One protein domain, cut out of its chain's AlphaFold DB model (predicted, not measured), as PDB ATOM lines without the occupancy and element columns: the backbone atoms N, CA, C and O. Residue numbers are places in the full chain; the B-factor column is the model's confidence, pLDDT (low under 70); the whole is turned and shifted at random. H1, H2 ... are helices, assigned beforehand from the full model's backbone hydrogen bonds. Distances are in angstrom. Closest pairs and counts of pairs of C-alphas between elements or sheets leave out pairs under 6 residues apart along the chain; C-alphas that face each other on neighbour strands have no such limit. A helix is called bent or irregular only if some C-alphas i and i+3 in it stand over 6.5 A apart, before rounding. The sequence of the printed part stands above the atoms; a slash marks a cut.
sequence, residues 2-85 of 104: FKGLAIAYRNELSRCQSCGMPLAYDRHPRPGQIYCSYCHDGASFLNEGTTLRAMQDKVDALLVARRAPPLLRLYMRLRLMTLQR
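This is residues 2 to 85 of the 104 residues of the protein "Zn_ribbon_2 domain-containing protein" of Acidiferrobacter thiooxydans (UniProt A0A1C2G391). A hairpin of two helices, H2 and H3, lies along one side of the domain; H1 lies away from it on the other side, and a long winding stretch of loops, residues 14 to 51, leads from H1 round to the start of H2. H1 with Phe 2 makes one end of the longest axis, and the turn of the loops near Gly 49 lies toward the other end. The printed part has 84 residues with three named helices, in the order H1, H2, H3, and no named strand. The class is all helix, although under half of the residues, 37 of 84, are in named elements. The whole is compact, with a radius of gyration of the C-alphas of 13.0 A, and the C-alphas span 38 by 28 by 22 A along their three main axes.

The longest helix is H2, residues 52 to 65. It touches H3, residues 70 to 81, with 11 pairs of C-alphas within 8 A. The closest C-alphas of the two are those of Gln 56 and Arg 77, 5.6 A apart, and the centres are 9.7 A apart. Their lines stand at a shallow tilt of 26 degrees, and they run opposite ways. H2 and H3 form a helical hairpin with a tight link of 4 residues. H1, residues 3 to 13, is apart from H2 and apart from H3, with no C-alpha within 8 A of either. In H1 and H2 every O i to N i+4 pair is within hydrogen-bond range, while in H3 this holds for 7 of 8 pairs.

H2 measures 20.0 A from first to last C-alpha, and its x falls from C-alpha 52 at (53.810, -22.878, -22.131) to C-alpha 65 at (34.441, -20.641, -17.862). H3 measures 17.6 A and ends with C-alpha 81 at (52.574, -25.395, -28.821). H1 measures 15.5 A and begins with C-alpha 3 at (30.282, -15.278, -44.497). No helix is bent or irregular.

The two C-alphas farthest apart are those of Phe 2 and Gly 49, 41.4 A, and the first and last printed C-alphas, those of Phe 2 and Arg 85, are 32.3 A apart. The printed part has no cut. The link from H1 to H2 is long, with 38 residues, and its C-alphas lie 2 to 19 A from the mean of all C-alphas. The mean pLDDT of the printed part is 92.1, and residue 2 is the one printed residue under 70.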
ATOM      1  N   PHE A   2      28.405 -18.300 -47.063       65.31
ATOM      2  CA  PHE A   2      29.884 -18.216 -47.018       65.31
ATOM      3  C   PHE A   2      30.513 -17.243 -45.994       65.31
ATOM      4  O   PHE A   2      31.694 -17.366 -45.675       65.31
ATOM      5  N   LYS A   3      29.749 -16.290 -45.435       72.62
ATOM      6  CA  LYS A   3      30.282 -15.278 -44.497       72.62
ATOM      7  C   LYS A   3      30.838 -15.884 -43.199       72.62
ATOM      8  O   LYS A   3      31.865 -15.422 -42.714       72.62
ATOM      9  N   GLY A   4      30.205 -16.931 -42.665       81.12
ATOM     10  CA  GLY A   4      30.660 -17.587 -41.431       81.12
ATOM     11  C   GLY A   4      32.022 -18.268 -41.590       81.12
ATOM     12  O   GLY A   4      32.891 -18.120 -40.733       81.12
ATOM     13  N   LEU A   5      32.242 -18.928 -42.731       85.00
ATOM     14  CA  LEU A   5      33.516 -19.575 -43.046       85.00
ATOM     15  C   LEU A   5      34.640 -18.547 -43.221       85.00
ATOM     16  O   LEU A   5      35.729 -18.730 -42.687       85.00
ATOM     17  N   ALA A   6      34.361 -17.431 -43.902       87.31
ATOM     18  CA  ALA A   6      35.331 -16.353 -44.076       87.31
ATOM     19  C   ALA A   6      35.761 -15.725 -42.735       87.31
ATOM     20  O   ALA A   6      36.938 -15.416 -42.545       87.31
ATOM     21  N   ILE A   7      34.824 -15.561 -41.791       86.25
ATOM     22  CA  ILE A   7      35.120 -15.065 -40.438       86.25
ATOM     23  C   ILE A   7      35.965 -16.082 -39.666       86.25
ATOM     24  O   ILE A   7      36.987 -15.710 -39.090       86.25
ATOM     25  N   ALA A   8      35.580 -17.360 -39.686       86.00
ATOM     26  CA  ALA A   8      36.334 -18.421 -39.021       86.00
ATOM     27  C   ALA A   8      37.772 -18.518 -39.558       86.00
ATOM     28  O   ALA A   8      38.719 -18.562 -38.777       86.00
ATOM     29  N   TYR A   9      37.937 -18.455 -40.881       88.81
ATOM     30  CA  TYR A   9      39.243 -18.464 -41.536       88.81
ATOM     31  C   TYR A   9      40.097 -17.254 -41.144       88.81
ATOM     32  O   TYR A   9      41.249 -17.408 -40.742       88.81
ATOM     33  N   ARG A  10      39.524 -16.044 -41.172       88.62
ATOM     34  CA  ARG A  10      40.225 -14.827 -40.742       88.62
ATOM     35  C   ARG A  10      40.672 -14.923 -39.287       88.62
ATOM     36  O   ARG A  10      41.806 -14.564 -38.979       88.62
ATOM     37  N   ASN A  11      39.808 -15.421 -38.408       90.31
ATOM     38  CA  ASN A  11      40.122 -15.597 -36.993       90.31
ATOM     39  C   ASN A  11      41.239 -16.618 -36.769       90.31
ATOM     40  O   ASN A  11      42.008 -16.458 -35.827       90.31
ATOM     41  N   GLU A  12      41.346 -17.638 -37.625       88.19
ATOM     42  CA  GLU A  12      42.437 -18.611 -37.565       88.19
ATOM     43  C   GLU A  12      43.769 -18.029 -38.054       88.19
ATOM     44  O   GLU A  12      44.800 -18.257 -37.423       88.19
ATOM     45  N   LEU A  13      43.749 -17.237 -39.131       89.75
ATOM     46  CA  LEU A  13      44.942 -16.559 -39.649       89.75
ATOM     47  C   LEU A  13      45.462 -15.468 -38.706       89.75
ATOM     48  O   LEU A  13      46.668 -15.273 -38.582       89.75
ATOM     49  N   SER A  14      44.556 -14.760 -38.031       92.19
ATOM     50  CA  SER A  14      44.871 -13.611 -37.173       92.19
ATOM     51  C   SER A  14      44.816 -13.959 -35.686       92.19
ATOM     52  O   SER A  14      44.175 -13.272 -34.893       92.19
ATOM     53  N   ARG A  15      45.485 -15.036 -35.270       94.31
ATOM     54  CA  ARG A  15      45.615 -15.372 -33.843       94.31
ATOM     55  C   ARG A  15      46.824 -14.702 -33.205       94.31
ATOM     56  O   ARG A  15      47.907 -14.670 -33.784       94.31
ATOM     57  N   CYS A  16      46.647 -14.284 -31.956       95.88
ATOM     58  CA  CYS A  16      47.731 -13.894 -31.073       95.88
ATOM     59  C   CYS A  16      48.742 -15.041 -30.952       95.88
ATOM     60  O   CYS A  16      48.399 -16.142 -30.513       95.88
ATOM     61  N   GLN A  17      50.004 -14.757 -31.259       95.38
ATOM     62  CA  GLN A  17      51.099 -15.730 -31.280       95.38
ATOM     63  C   GLN A  17      51.643 -16.082 -29.880       95.38
ATOM     64  O   GLN A  17      52.678 -16.734 -29.753       95.38
ATOM     65  N   SER A  18      50.931 -15.675 -28.820       95.56
ATOM     66  CA  SER A  18      51.201 -16.038 -27.422       95.56
ATOM     67  C   SER A  18      50.068 -16.874 -26.816       95.56
ATOM     68  O   SER A  18      50.321 -17.952 -26.291       95.56
ATOM     69  N   CYS A  19      48.813 -16.414 -26.875       95.81
ATOM     70  CA  CYS A  19      47.680 -17.101 -26.231       95.81
ATOM     71  C   CYS A  19      46.704 -17.774 -27.209       95.81
ATOM     72  O   CYS A  19      45.740 -18.404 -26.779       95.81
ATOM     73  N   GLY A  20      46.901 -17.618 -28.519       94.88
ATOM     74  CA  GLY A  20      46.018 -18.183 -29.539       94.88
ATOM     75  C   GLY A  20      44.655 -17.496 -29.653       94.88
ATOM     76  O   GLY A  20      43.818 -17.957 -30.424       94.88
ATOM     77  N   MET A  21      44.398 -16.408 -28.920       94.94
ATOM     78  CA  MET A  21      43.162 -15.630 -29.051       94.94
ATOM     79  C   MET A  21      43.121 -14.927 -30.417       94.94
ATOM     80  O   MET A  21      44.111 -14.287 -30.773       94.94
ATOM     81  N   PRO A  22      42.016 -14.997 -31.181       94.19
ATOM     82  CA  PRO A  22      41.873 -14.204 -32.398       94.19
ATOM     83  C   PRO A  22      41.983 -12.707 -32.087       94.19
ATOM     84  O   PRO A  22      41.318 -12.209 -31.178       94.19
ATOM     85  N   LEU A  23      42.810 -11.991 -32.844       93.88
ATOM     86  CA  LEU A  23      43.082 -10.563 -32.659       93.88
ATOM     87  C   LEU A  23      41.842  -9.702 -32.916       93.88
ATOM     88  O   LEU A  23      41.719  -8.629 -32.341       93.88
ATOM     89  N   ALA A  24      40.877 -10.206 -33.691       91.62
ATOM     90  CA  ALA A  24      39.571  -9.573 -33.864       91.62
ATOM     91  C   ALA A  24      38.784  -9.403 -32.546       91.62
ATOM     92  O   ALA A  24      37.865  -8.592 -32.493       91.62
ATOM     93  N   TYR A  25      39.124 -10.159 -31.495       91.19
ATOM     94  CA  TYR A  25      38.514 -10.051 -30.163       91.19
ATOM     95  C   TYR A  25      39.377  -9.281 -29.157       91.19
ATOM     96  O   TYR A  25      39.058  -9.244 -27.965       91.19
ATOM     97  N   ASP A  26      40.488  -8.696 -29.603       94.06
ATOM     98  CA  ASP A  26      41.276  -7.805 -28.766       94.06
ATOM     99  C   ASP A  26      40.527  -6.481 -28.547       94.06
ATOM    100  O   ASP A  26      39.978  -5.908 -29.486       94.06
ATOM    101  N   ARG A  27      40.493  -5.991 -27.302       93.12
ATOM    102  CA  ARG A  27      39.837  -4.713 -26.971       93.12
ATOM    103  C   ARG A  27      40.702  -3.512 -27.327       93.12
ATOM    104  O   ARG A  27      40.167  -2.449 -27.619       93.12
ATOM    105  N   HIS A  28      42.021  -3.689 -27.298       92.38
ATOM    106  CA  HIS A  28      42.985  -2.628 -27.572       92.38
ATOM    107  C   HIS A  28      43.983  -3.091 -28.640       92.38
ATOM    108  O   HIS A  28      45.179  -3.203 -28.357       92.38
ATOM    109  N   PRO A  29      43.505  -3.408 -29.861       87.94
ATOM    110  CA  PRO A  29      44.373  -3.886 -30.920       87.94
ATOM    111  C   PRO A  29      45.386  -2.805 -31.290       87.94
ATOM    112  O   PRO A  29      45.058  -1.623 -31.402       87.94
ATOM    113  N   ARG A  30      46.626  -3.226 -31.521       85.00
ATOM    114  CA  ARG A  30      47.684  -2.362 -32.047       85.00
ATOM    115  C   ARG A  30      47.965  -2.750 -33.503       85.00
ATOM    116  O   ARG A  30      48.084  -3.944 -33.790       85.00
ATOM    117  N   PRO A  31      48.060  -1.786 -34.433       80.31
ATOM    118  CA  PRO A  31      48.299  -2.088 -35.840       80.31
ATOM    119  C   PRO A  31      49.652  -2.786 -36.028       80.31
ATOM    120  O   PRO A  31      50.637  -2.440 -35.380       80.31
ATOM    121  N   GLY A  32      49.682  -3.800 -36.896       80.75
ATOM    122  CA  GLY A  32      50.893  -4.567 -37.211       80.75
ATOM    123  C   GLY A  32      51.362  -5.546 -36.126       80.75
ATOM    124  O   GLY A  32      52.361  -6.230 -36.333       80.75
ATOM    125  N   GLN A  33      50.664  -5.651 -34.991       85.81
ATOM    126  CA  GLN A  33      51.051  -6.562 -33.913       85.81
ATOM    127  C   GLN A  33      50.525  -7.983 -34.130       85.81
ATOM    128  O   GLN A  33      49.377  -8.209 -34.511       85.81
ATOM    129  N   ILE A  34      51.377  -8.954 -33.808       93.75
ATOM    130  CA  ILE A  34      51.067 -10.394 -33.832       93.75
ATOM    131  C   ILE A  34      50.635 -10.922 -32.455       93.75
ATOM    132  O   ILE A  34      50.293 -12.097 -32.303       93.75
ATOM    133  N   TYR A  35      50.636 -10.053 -31.442       95.62
ATOM    134  CA  TYR A  35      50.211 -10.334 -30.076       95.62
ATOM    135  C   TYR A  35      49.041  -9.428 -29.690       95.62
ATOM    136  O   TYR A  35      48.976  -8.277 -30.110       95.62
ATOM    137  N   CYS A  36      48.122  -9.949 -28.875       95.44
ATOM    138  CA  CYS A  36      47.049  -9.138 -28.306       95.44
ATOM    139  C   CYS A  36      47.547  -8.296 -27.125       95.44
ATOM    140  O   CYS A  36      48.507  -8.674 -26.443       95.44
ATOM    141  N   SER A  37      46.813  -7.226 -26.824       95.06
ATOM    142  CA  SER A  37      47.081  -6.304 -25.714       95.06
ATOM    143  C   SER A  37      47.154  -6.983 -24.342       95.06
ATOM    144  O   SER A  37      47.871  -6.527 -23.461       95.06
ATOM    145  N   TYR A  38      46.481  -8.125 -24.161       94.12
ATOM    146  CA  TYR A  38      46.539  -8.909 -22.920       94.12
ATOM    147  C   TYR A  38      47.818  -9.739 -22.753       94.12
ATOM    148  O   TYR A  38      48.044 -10.317 -21.689       94.12
ATOM    149  N   CYS A  39      48.607  -9.896 -23.816       95.00
ATOM    150  CA  CYS A  39      49.858 -10.650 -23.783       95.00
ATOM    151  C   CYS A  39      51.076  -9.734 -23.865       95.00
ATOM    152  O   CYS A  39      52.073 -10.034 -23.213       95.00
ATOM    153  N   HIS A  40      50.999  -8.665 -24.654       94.38
ATOM    154  CA  HIS A  40      52.125  -7.788 -24.949       94.38
ATOM    155  C   HIS A  40      51.651  -6.333 -24.984       94.38
ATOM    156  O   HIS A  40      50.674  -6.017 -25.668       94.38
ATOM    157  N   ASP A  41      52.336  -5.448 -24.264       91.19
ATOM    158  CA  ASP A  41      51.959  -4.030 -24.171       91.19
ATOM    159  C   ASP A  41      52.498  -3.178 -25.333       91.19
ATOM    160  O   ASP A  41      52.072  -2.040 -25.515       91.19
ATOM    161  N   GLY A  42      53.381  -3.746 -26.154       85.94
ATOM    162  CA  GLY A  42      54.057  -3.077 -27.266       85.94
ATOM    163  C   GLY A  42      55.566  -2.956 -27.055       85.94
ATOM    164  O   GLY A  42      56.291  -2.911 -28.043       85.94
ATOM    165  N   ALA A  43      56.025  -3.000 -25.805       89.12
ATOM    166  CA  ALA A  43      57.432  -3.016 -25.425       89.12
ATOM    167  C   ALA A  43      57.867  -4.385 -24.877       89.12
ATOM    168  O   ALA A  43      58.940  -4.866 -25.229       89.12
ATOM    169  N   SER A  44      57.033  -5.017 -24.049       90.62
ATOM    170  CA  SER A  44      57.359  -6.242 -23.320       90.62
ATOM    171  C   SER A  44      56.150  -7.170 -23.147       90.62
ATOM    172  O   SER A  44      54.985  -6.790 -23.339       90.62
ATOM    173  N   PHE A  45      56.412  -8.430 -22.783       92.88
ATOM    174  CA  PHE A  45      55.337  -9.342 -22.405       92.88
ATOM    175  C   PHE A  45      54.870  -9.024 -20.988       92.88
ATOM    176  O   PHE A  45      55.641  -9.090 -20.042       92.88
ATOM    177  N   LEU A  46      53.558  -8.862 -20.802       92.06
ATOM    178  CA  LEU A  46      52.974  -8.616 -19.475       92.06
ATOM    179  C   LEU A  46      53.244  -9.744 -18.465       92.06
ATOM    180  O   LEU A  46      53.050  -9.574 -17.269       92.06
ATOM    181  N   ASN A  47      53.623 -10.929 -18.950       87.94
ATOM    182  CA  ASN A  47      53.992 -12.061 -18.108       87.94
ATOM    183  C   ASN A  47      55.213 -12.777 -18.704       87.94
ATOM    184  O   ASN A  47      55.073 -13.851 -19.300       87.94
ATOM    185  N   GLU A  48      56.396 -12.175 -18.595       84.06
ATOM    186  CA  GLU A  48      57.637 -12.680 -19.208       84.06
ATOM    187  C   GLU A  48      58.010 -14.090 -18.725       84.06
ATOM    188  O   GLU A  48      58.307 -14.957 -19.542       84.06
ATOM    189  N   GLY A  49      57.853 -14.376 -17.428       86.38
ATOM    190  CA  GLY A  49      58.149 -15.687 -16.828       86.38
ATOM    191  C   GLY A  49      57.106 -16.785 -17.078       86.38
ATOM    192  O   GLY A  49      57.209 -17.877 -16.518       86.38
ATOM    193  N   THR A  50      56.067 -16.528 -17.879       91.56
ATOM    194  CA  THR A  50      55.030 -17.543 -18.133       91.56
ATOM    195  C   THR A  50      55.565 -18.672 -19.002       91.56
ATOM    196  O   THR A  50      56.040 -18.442 -20.112       91.56
ATOM    197  N   THR A  51      55.400 -19.905 -18.528       94.12
ATOM    198  CA  THR A  51      55.706 -21.117 -19.293       94.12
ATOM    199  C   THR A  51      54.551 -21.500 -20.223       94.12
ATOM    200  O   THR A  51      53.396 -21.131 -19.999       94.12
ATOM    201  N   LEU A  52      54.837 -22.316 -21.244       94.69
ATOM    202  CA  LEU A  52      53.810 -22.878 -22.131       94.69
ATOM    203  C   LEU A  52      52.710 -23.611 -21.344       94.69
ATOM    204  O   LEU A  52      51.532 -23.433 -21.643       94.69
ATOM    205  N   ARG A  53      53.081 -24.388 -20.318       94.88
ATOM    206  CA  ARG A  53      52.122 -25.117 -19.476       94.88
ATOM    207  C   ARG A  53      51.202 -24.159 -18.719       94.88
ATOM    208  O   ARG A  53      49.990 -24.300 -18.803       94.88
ATOM    209  N   ALA A  54      51.766 -23.128 -18.090       95.31
ATOM    210  CA  ALA A  54      50.973 -22.112 -17.401       95.31
ATOM    211  C   ALA A  54      50.019 -21.369 -18.359       95.31
ATOM    212  O   ALA A  54      48.878 -21.073 -18.003       95.31
ATOM    213  N   MET A  55      50.440 -21.111 -19.604       96.38
ATOM    214  CA  MET A  55      49.557 -20.536 -20.623       96.38
ATOM    215  C   MET A  55      48.454 -21.513 -21.060       96.38
ATOM    216  O   MET A  55      47.309 -21.093 -21.227       96.38
ATOM    217  N   GLN A  56      48.765 -22.803 -21.227       96.38
ATOM    218  CA  GLN A  56      47.772 -23.840 -21.526       96.38
ATOM    219  C   GLN A  56      46.715 -23.930 -20.423       96.38
ATOM    220  O   GLN A  56      45.529 -23.928 -20.743       96.38
ATOM    221  N   ASP A  57      47.129 -23.921 -19.157       96.88
ATOM    222  CA  ASP A  57      46.226 -23.966 -18.003       96.88
ATOM    223  C   ASP A  57      45.342 -22.710 -17.941       96.88
ATOM    224  O   ASP A  57      44.123 -22.806 -17.785       96.88
ATOM    225  N   LYS A  58      45.922 -21.523 -18.176       96.00
ATOM    226  CA  LYS A  58      45.176 -20.255 -18.252       96.00
ATOM    227  C   LYS A  58      44.118 -20.274 -19.358       96.00
ATOM    228  O   LYS A  58      42.970 -19.896 -19.124       96.00
ATOM    229  N   VAL A  59      44.494 -20.680 -20.572       96.12
ATOM    230  CA  VAL A  59      43.564 -20.752 -21.711       96.12
ATOM    231  C   VAL A  59      42.489 -21.805 -21.460       96.12
ATOM    232  O   VAL A  59      41.320 -21.561 -21.749       96.12
ATOM    233  N   ASP A  60      42.850 -22.944 -20.876       96.81
ATOM    234  CA  ASP A  60      41.903 -24.000 -20.546       96.81
ATOM    235  C   ASP A  60      40.862 -23.544 -19.517       96.81
ATOM    236  O   ASP A  60      39.666 -23.714 -19.750       96.81
ATOM    237  N   ALA A  61      41.288 -22.876 -18.440       97.12
ATOM    238  CA  ALA A  61      40.386 -22.292 -17.447       97.12
ATOM    239  C   ALA A  61      39.422 -21.270 -18.079       97.12
ATOM    240  O   ALA A  61      38.219 -21.281 -17.809       97.12
ATOM    241  N   LEU A  62      39.921 -20.431 -18.993       95.75
ATOM    242  CA  LEU A  62      39.106 -19.467 -19.739       95.75
ATOM    243  C   LEU A  62      38.082 -20.131 -20.670       95.75
ATOM    244  O   LEU A  62      37.007 -19.568 -20.892       95.75
ATOM    245  N   LEU A  63      38.414 -21.287 -21.243       96.12
ATOM    246  CA  LEU A  63      37.517 -22.067 -22.094       96.12
ATOM    247  C   LEU A  63      36.472 -22.823 -21.263       96.12
ATOM    248  O   LEU A  63      35.306 -22.852 -21.653       96.12
ATOM    249  N   VAL A  64      36.851 -23.355 -20.097       97.38
ATOM    250  CA  VAL A  64      35.920 -23.947 -19.119       97.38
ATOM    251  C   VAL A  64      34.887 -22.922 -18.670       97.38
ATOM    252  O   VAL A  64      33.691 -23.187 -18.761       97.38
ATOM    253  N   ALA A  65      35.331 -21.725 -18.275       97.44
ATOM    254  CA  ALA A  65      34.441 -20.641 -17.862       97.44
ATOM    255  C   ALA A  65      33.435 -20.244 -18.962       97.44
ATOM    256  O   ALA A  65      32.330 -19.798 -18.670       97.44
ATOM    257  N   ARG A  66      33.795 -20.451 -20.236       95.38
ATOM    258  CA  ARG A  66      32.942 -20.195 -21.408       95.38
ATOM    259  C   ARG A  66      32.148 -21.415 -21.882       95.38
ATOM    260  O   ARG A  66      31.539 -21.348 -22.945       95.38
ATOM    261  N   ARG A  67      32.151 -22.520 -21.128       97.00
ATOM    262  CA  ARG A  67      31.474 -23.784 -21.480       97.00
ATOM    263  C   ARG A  67      31.896 -24.326 -22.853       97.00
ATOM    264  O   ARG A  67      31.092 -24.897 -23.584       97.00
ATOM    265  N   ALA A  68      33.164 -24.137 -23.217       95.94
ATOM    266  CA  ALA A  68      33.707 -24.652 -24.465       95.94
ATOM    267  C   ALA A  68      33.746 -26.193 -24.464       95.94
ATOM    268  O   ALA A  68      34.077 -26.799 -23.437       95.94
ATOM    269  N   PRO A  69      33.487 -26.842 -25.614       96.81
ATOM    270  CA  PRO A  69      33.506 -28.295 -25.702       96.81
ATOM    271  C   PRO A  69      34.923 -28.860 -25.483       96.81
ATOM    272  O   PRO A  69      35.913 -28.209 -25.847       96.81
ATOM    273  N   PRO A  70      35.055 -30.093 -24.955       95.25
ATOM    274  CA  PRO A  70      36.354 -30.719 -24.686       95.25
ATOM    275  C   PRO A  70      37.281 -30.782 -25.905       95.25
ATOM    276  O   PRO A  70      38.480 -30.538 -25.782       95.25
ATOM    277  N   LEU A  71      36.726 -31.033 -27.096       96.75
ATOM    278  CA  LEU A  71      37.498 -31.089 -28.338       96.75
ATOM    279  C   LEU A  71      38.158 -29.743 -28.673       96.75
ATOM    280  O   LEU A  71      39.323 -29.705 -29.062       96.75
ATOM    281  N   LEU A  72      37.450 -28.628 -28.457       94.69
ATOM    282  CA  LEU A  72      37.998 -27.288 -28.672       94.69
ATOM    283  C   LEU A  72      39.111 -26.973 -27.666       94.69
ATOM    284  O   LEU A  72      40.122 -26.376 -28.028       94.69
ATOM    285  N   ARG A  73      38.953 -27.405 -26.413       96.38
ATOM    286  CA  ARG A  73      39.983 -27.254 -25.374       96.38
ATOM    287  C   ARG A  73      41.256 -28.016 -25.734       96.38
ATOM    288  O   ARG A  73      42.342 -27.443 -25.676       96.38
ATOM    289  N   LEU A  74      41.122 -29.270 -26.172       96.06
ATOM    290  CA  LEU A  74      42.250 -30.072 -26.649       96.06
ATOM    291  C   LEU A  74      42.927 -29.416 -27.857       96.06
ATOM    292  O   LEU A  74      44.142 -29.219 -27.840       96.06
ATOM    293  N   TYR A  75      42.142 -29.011 -28.859       95.31
ATOM    294  CA  TYR A  75      42.642 -28.284 -30.023       95.31
ATOM    295  C   TYR A  75      43.454 -27.050 -29.610       95.31
ATOM    296  O   TYR A  75      44.582 -26.883 -30.066       95.31
ATOM    297  N   MET A  76      42.934 -26.221 -28.700       95.75
ATOM    298  CA  MET A  76      43.631 -25.013 -28.252       95.75
ATOM    299  C   MET A  76      44.934 -25.330 -27.509       95.75
ATOM    300  O   MET A  76      45.939 -24.662 -27.751       95.75
ATOM    301  N   ARG A  77      44.972 -26.374 -26.666       94.56
ATOM    302  CA  ARG A  77      46.216 -26.807 -26.000       94.56
ATOM    303  C   ARG A  77      47.288 -27.229 -27.005       94.56
ATOM    304  O   ARG A  77      48.441 -26.821 -26.851       94.56
ATOM    305  N   LEU A  78      46.913 -27.999 -28.030       94.06
ATOM    306  CA  LEU A  78      47.824 -28.404 -29.106       94.06
ATOM    307  C   LEU A  78      48.271 -27.197 -29.935       94.06
ATOM    308  O   LEU A  78      49.457 -27.036 -30.225       94.06
ATOM    309  N   ARG A  79      47.332 -26.303 -30.254       93.94
ATOM    310  CA  ARG A  79      47.585 -25.101 -31.047       93.94
ATOM    311  C   ARG A  79      48.596 -24.178 -30.381       93.94
ATOM    312  O   ARG A  79      49.477 -23.680 -31.079       93.94
ATOM    313  N   LEU A  80      48.518 -23.994 -29.060       95.31
ATOM    314  CA  LEU A  80      49.460 -23.169 -28.297       95.31
ATOM    315  C   LEU A  80      50.915 -23.600 -28.517       95.31
ATOM    316  O   LEU A  80      51.765 -22.745 -28.728       95.31
ATOM    317  N   MET A  81      51.205 -24.902 -28.585       93.75
ATOM    318  CA  MET A  81      52.574 -25.395 -28.821       93.75
ATOM    319  C   MET A  81      53.152 -24.941 -30.169       93.75
ATOM    320  O   MET A  81      54.363 -24.849 -30.339       93.75
ATOM    321  N   THR A  82      52.277 -24.642 -31.131       92.50
ATOM    322  CA  THR A  82      52.652 -24.224 -32.483       92.50
ATOM    323  C   THR A  82      52.774 -22.711 -32.642       92.50
ATOM    324  O   THR A  82      52.995 -22.270 -33.766       92.50
ATOM    325  N   LEU A  83      52.604 -21.899 -31.596       95.12
ATOM    326  CA  LEU A  83      52.692 -20.438 -31.715       95.12
ATOM    327  C   LEU A  83      54.129 -19.938 -31.554       95.12
ATOM    328  O   LEU A  83      54.921 -20.555 -30.844       95.12
ATOM    329  N   GLN A  84      54.457 -18.804 -32.180       93.12
ATOM    330  CA  GLN A  84      55.834 -18.288 -32.229       93.12
ATOM    331  C   GLN A  84      56.482 -18.125 -30.851       93.12
ATOM    332  O   GLN A  84      57.637 -18.504 -30.707       93.12
ATOM    333  N   ARG A  85      55.744 -17.662 -29.829       93.31
ATOM    334  CA  ARG A  85      56.286 -17.510 -28.465       93.31
ATOM    335  C   ARG A  85      56.818 -18.824 -27.876       93.31
ATOM    336  O   ARG A  85      57.724 -18.806 -27.051       93.31
TER     337      ARG A  85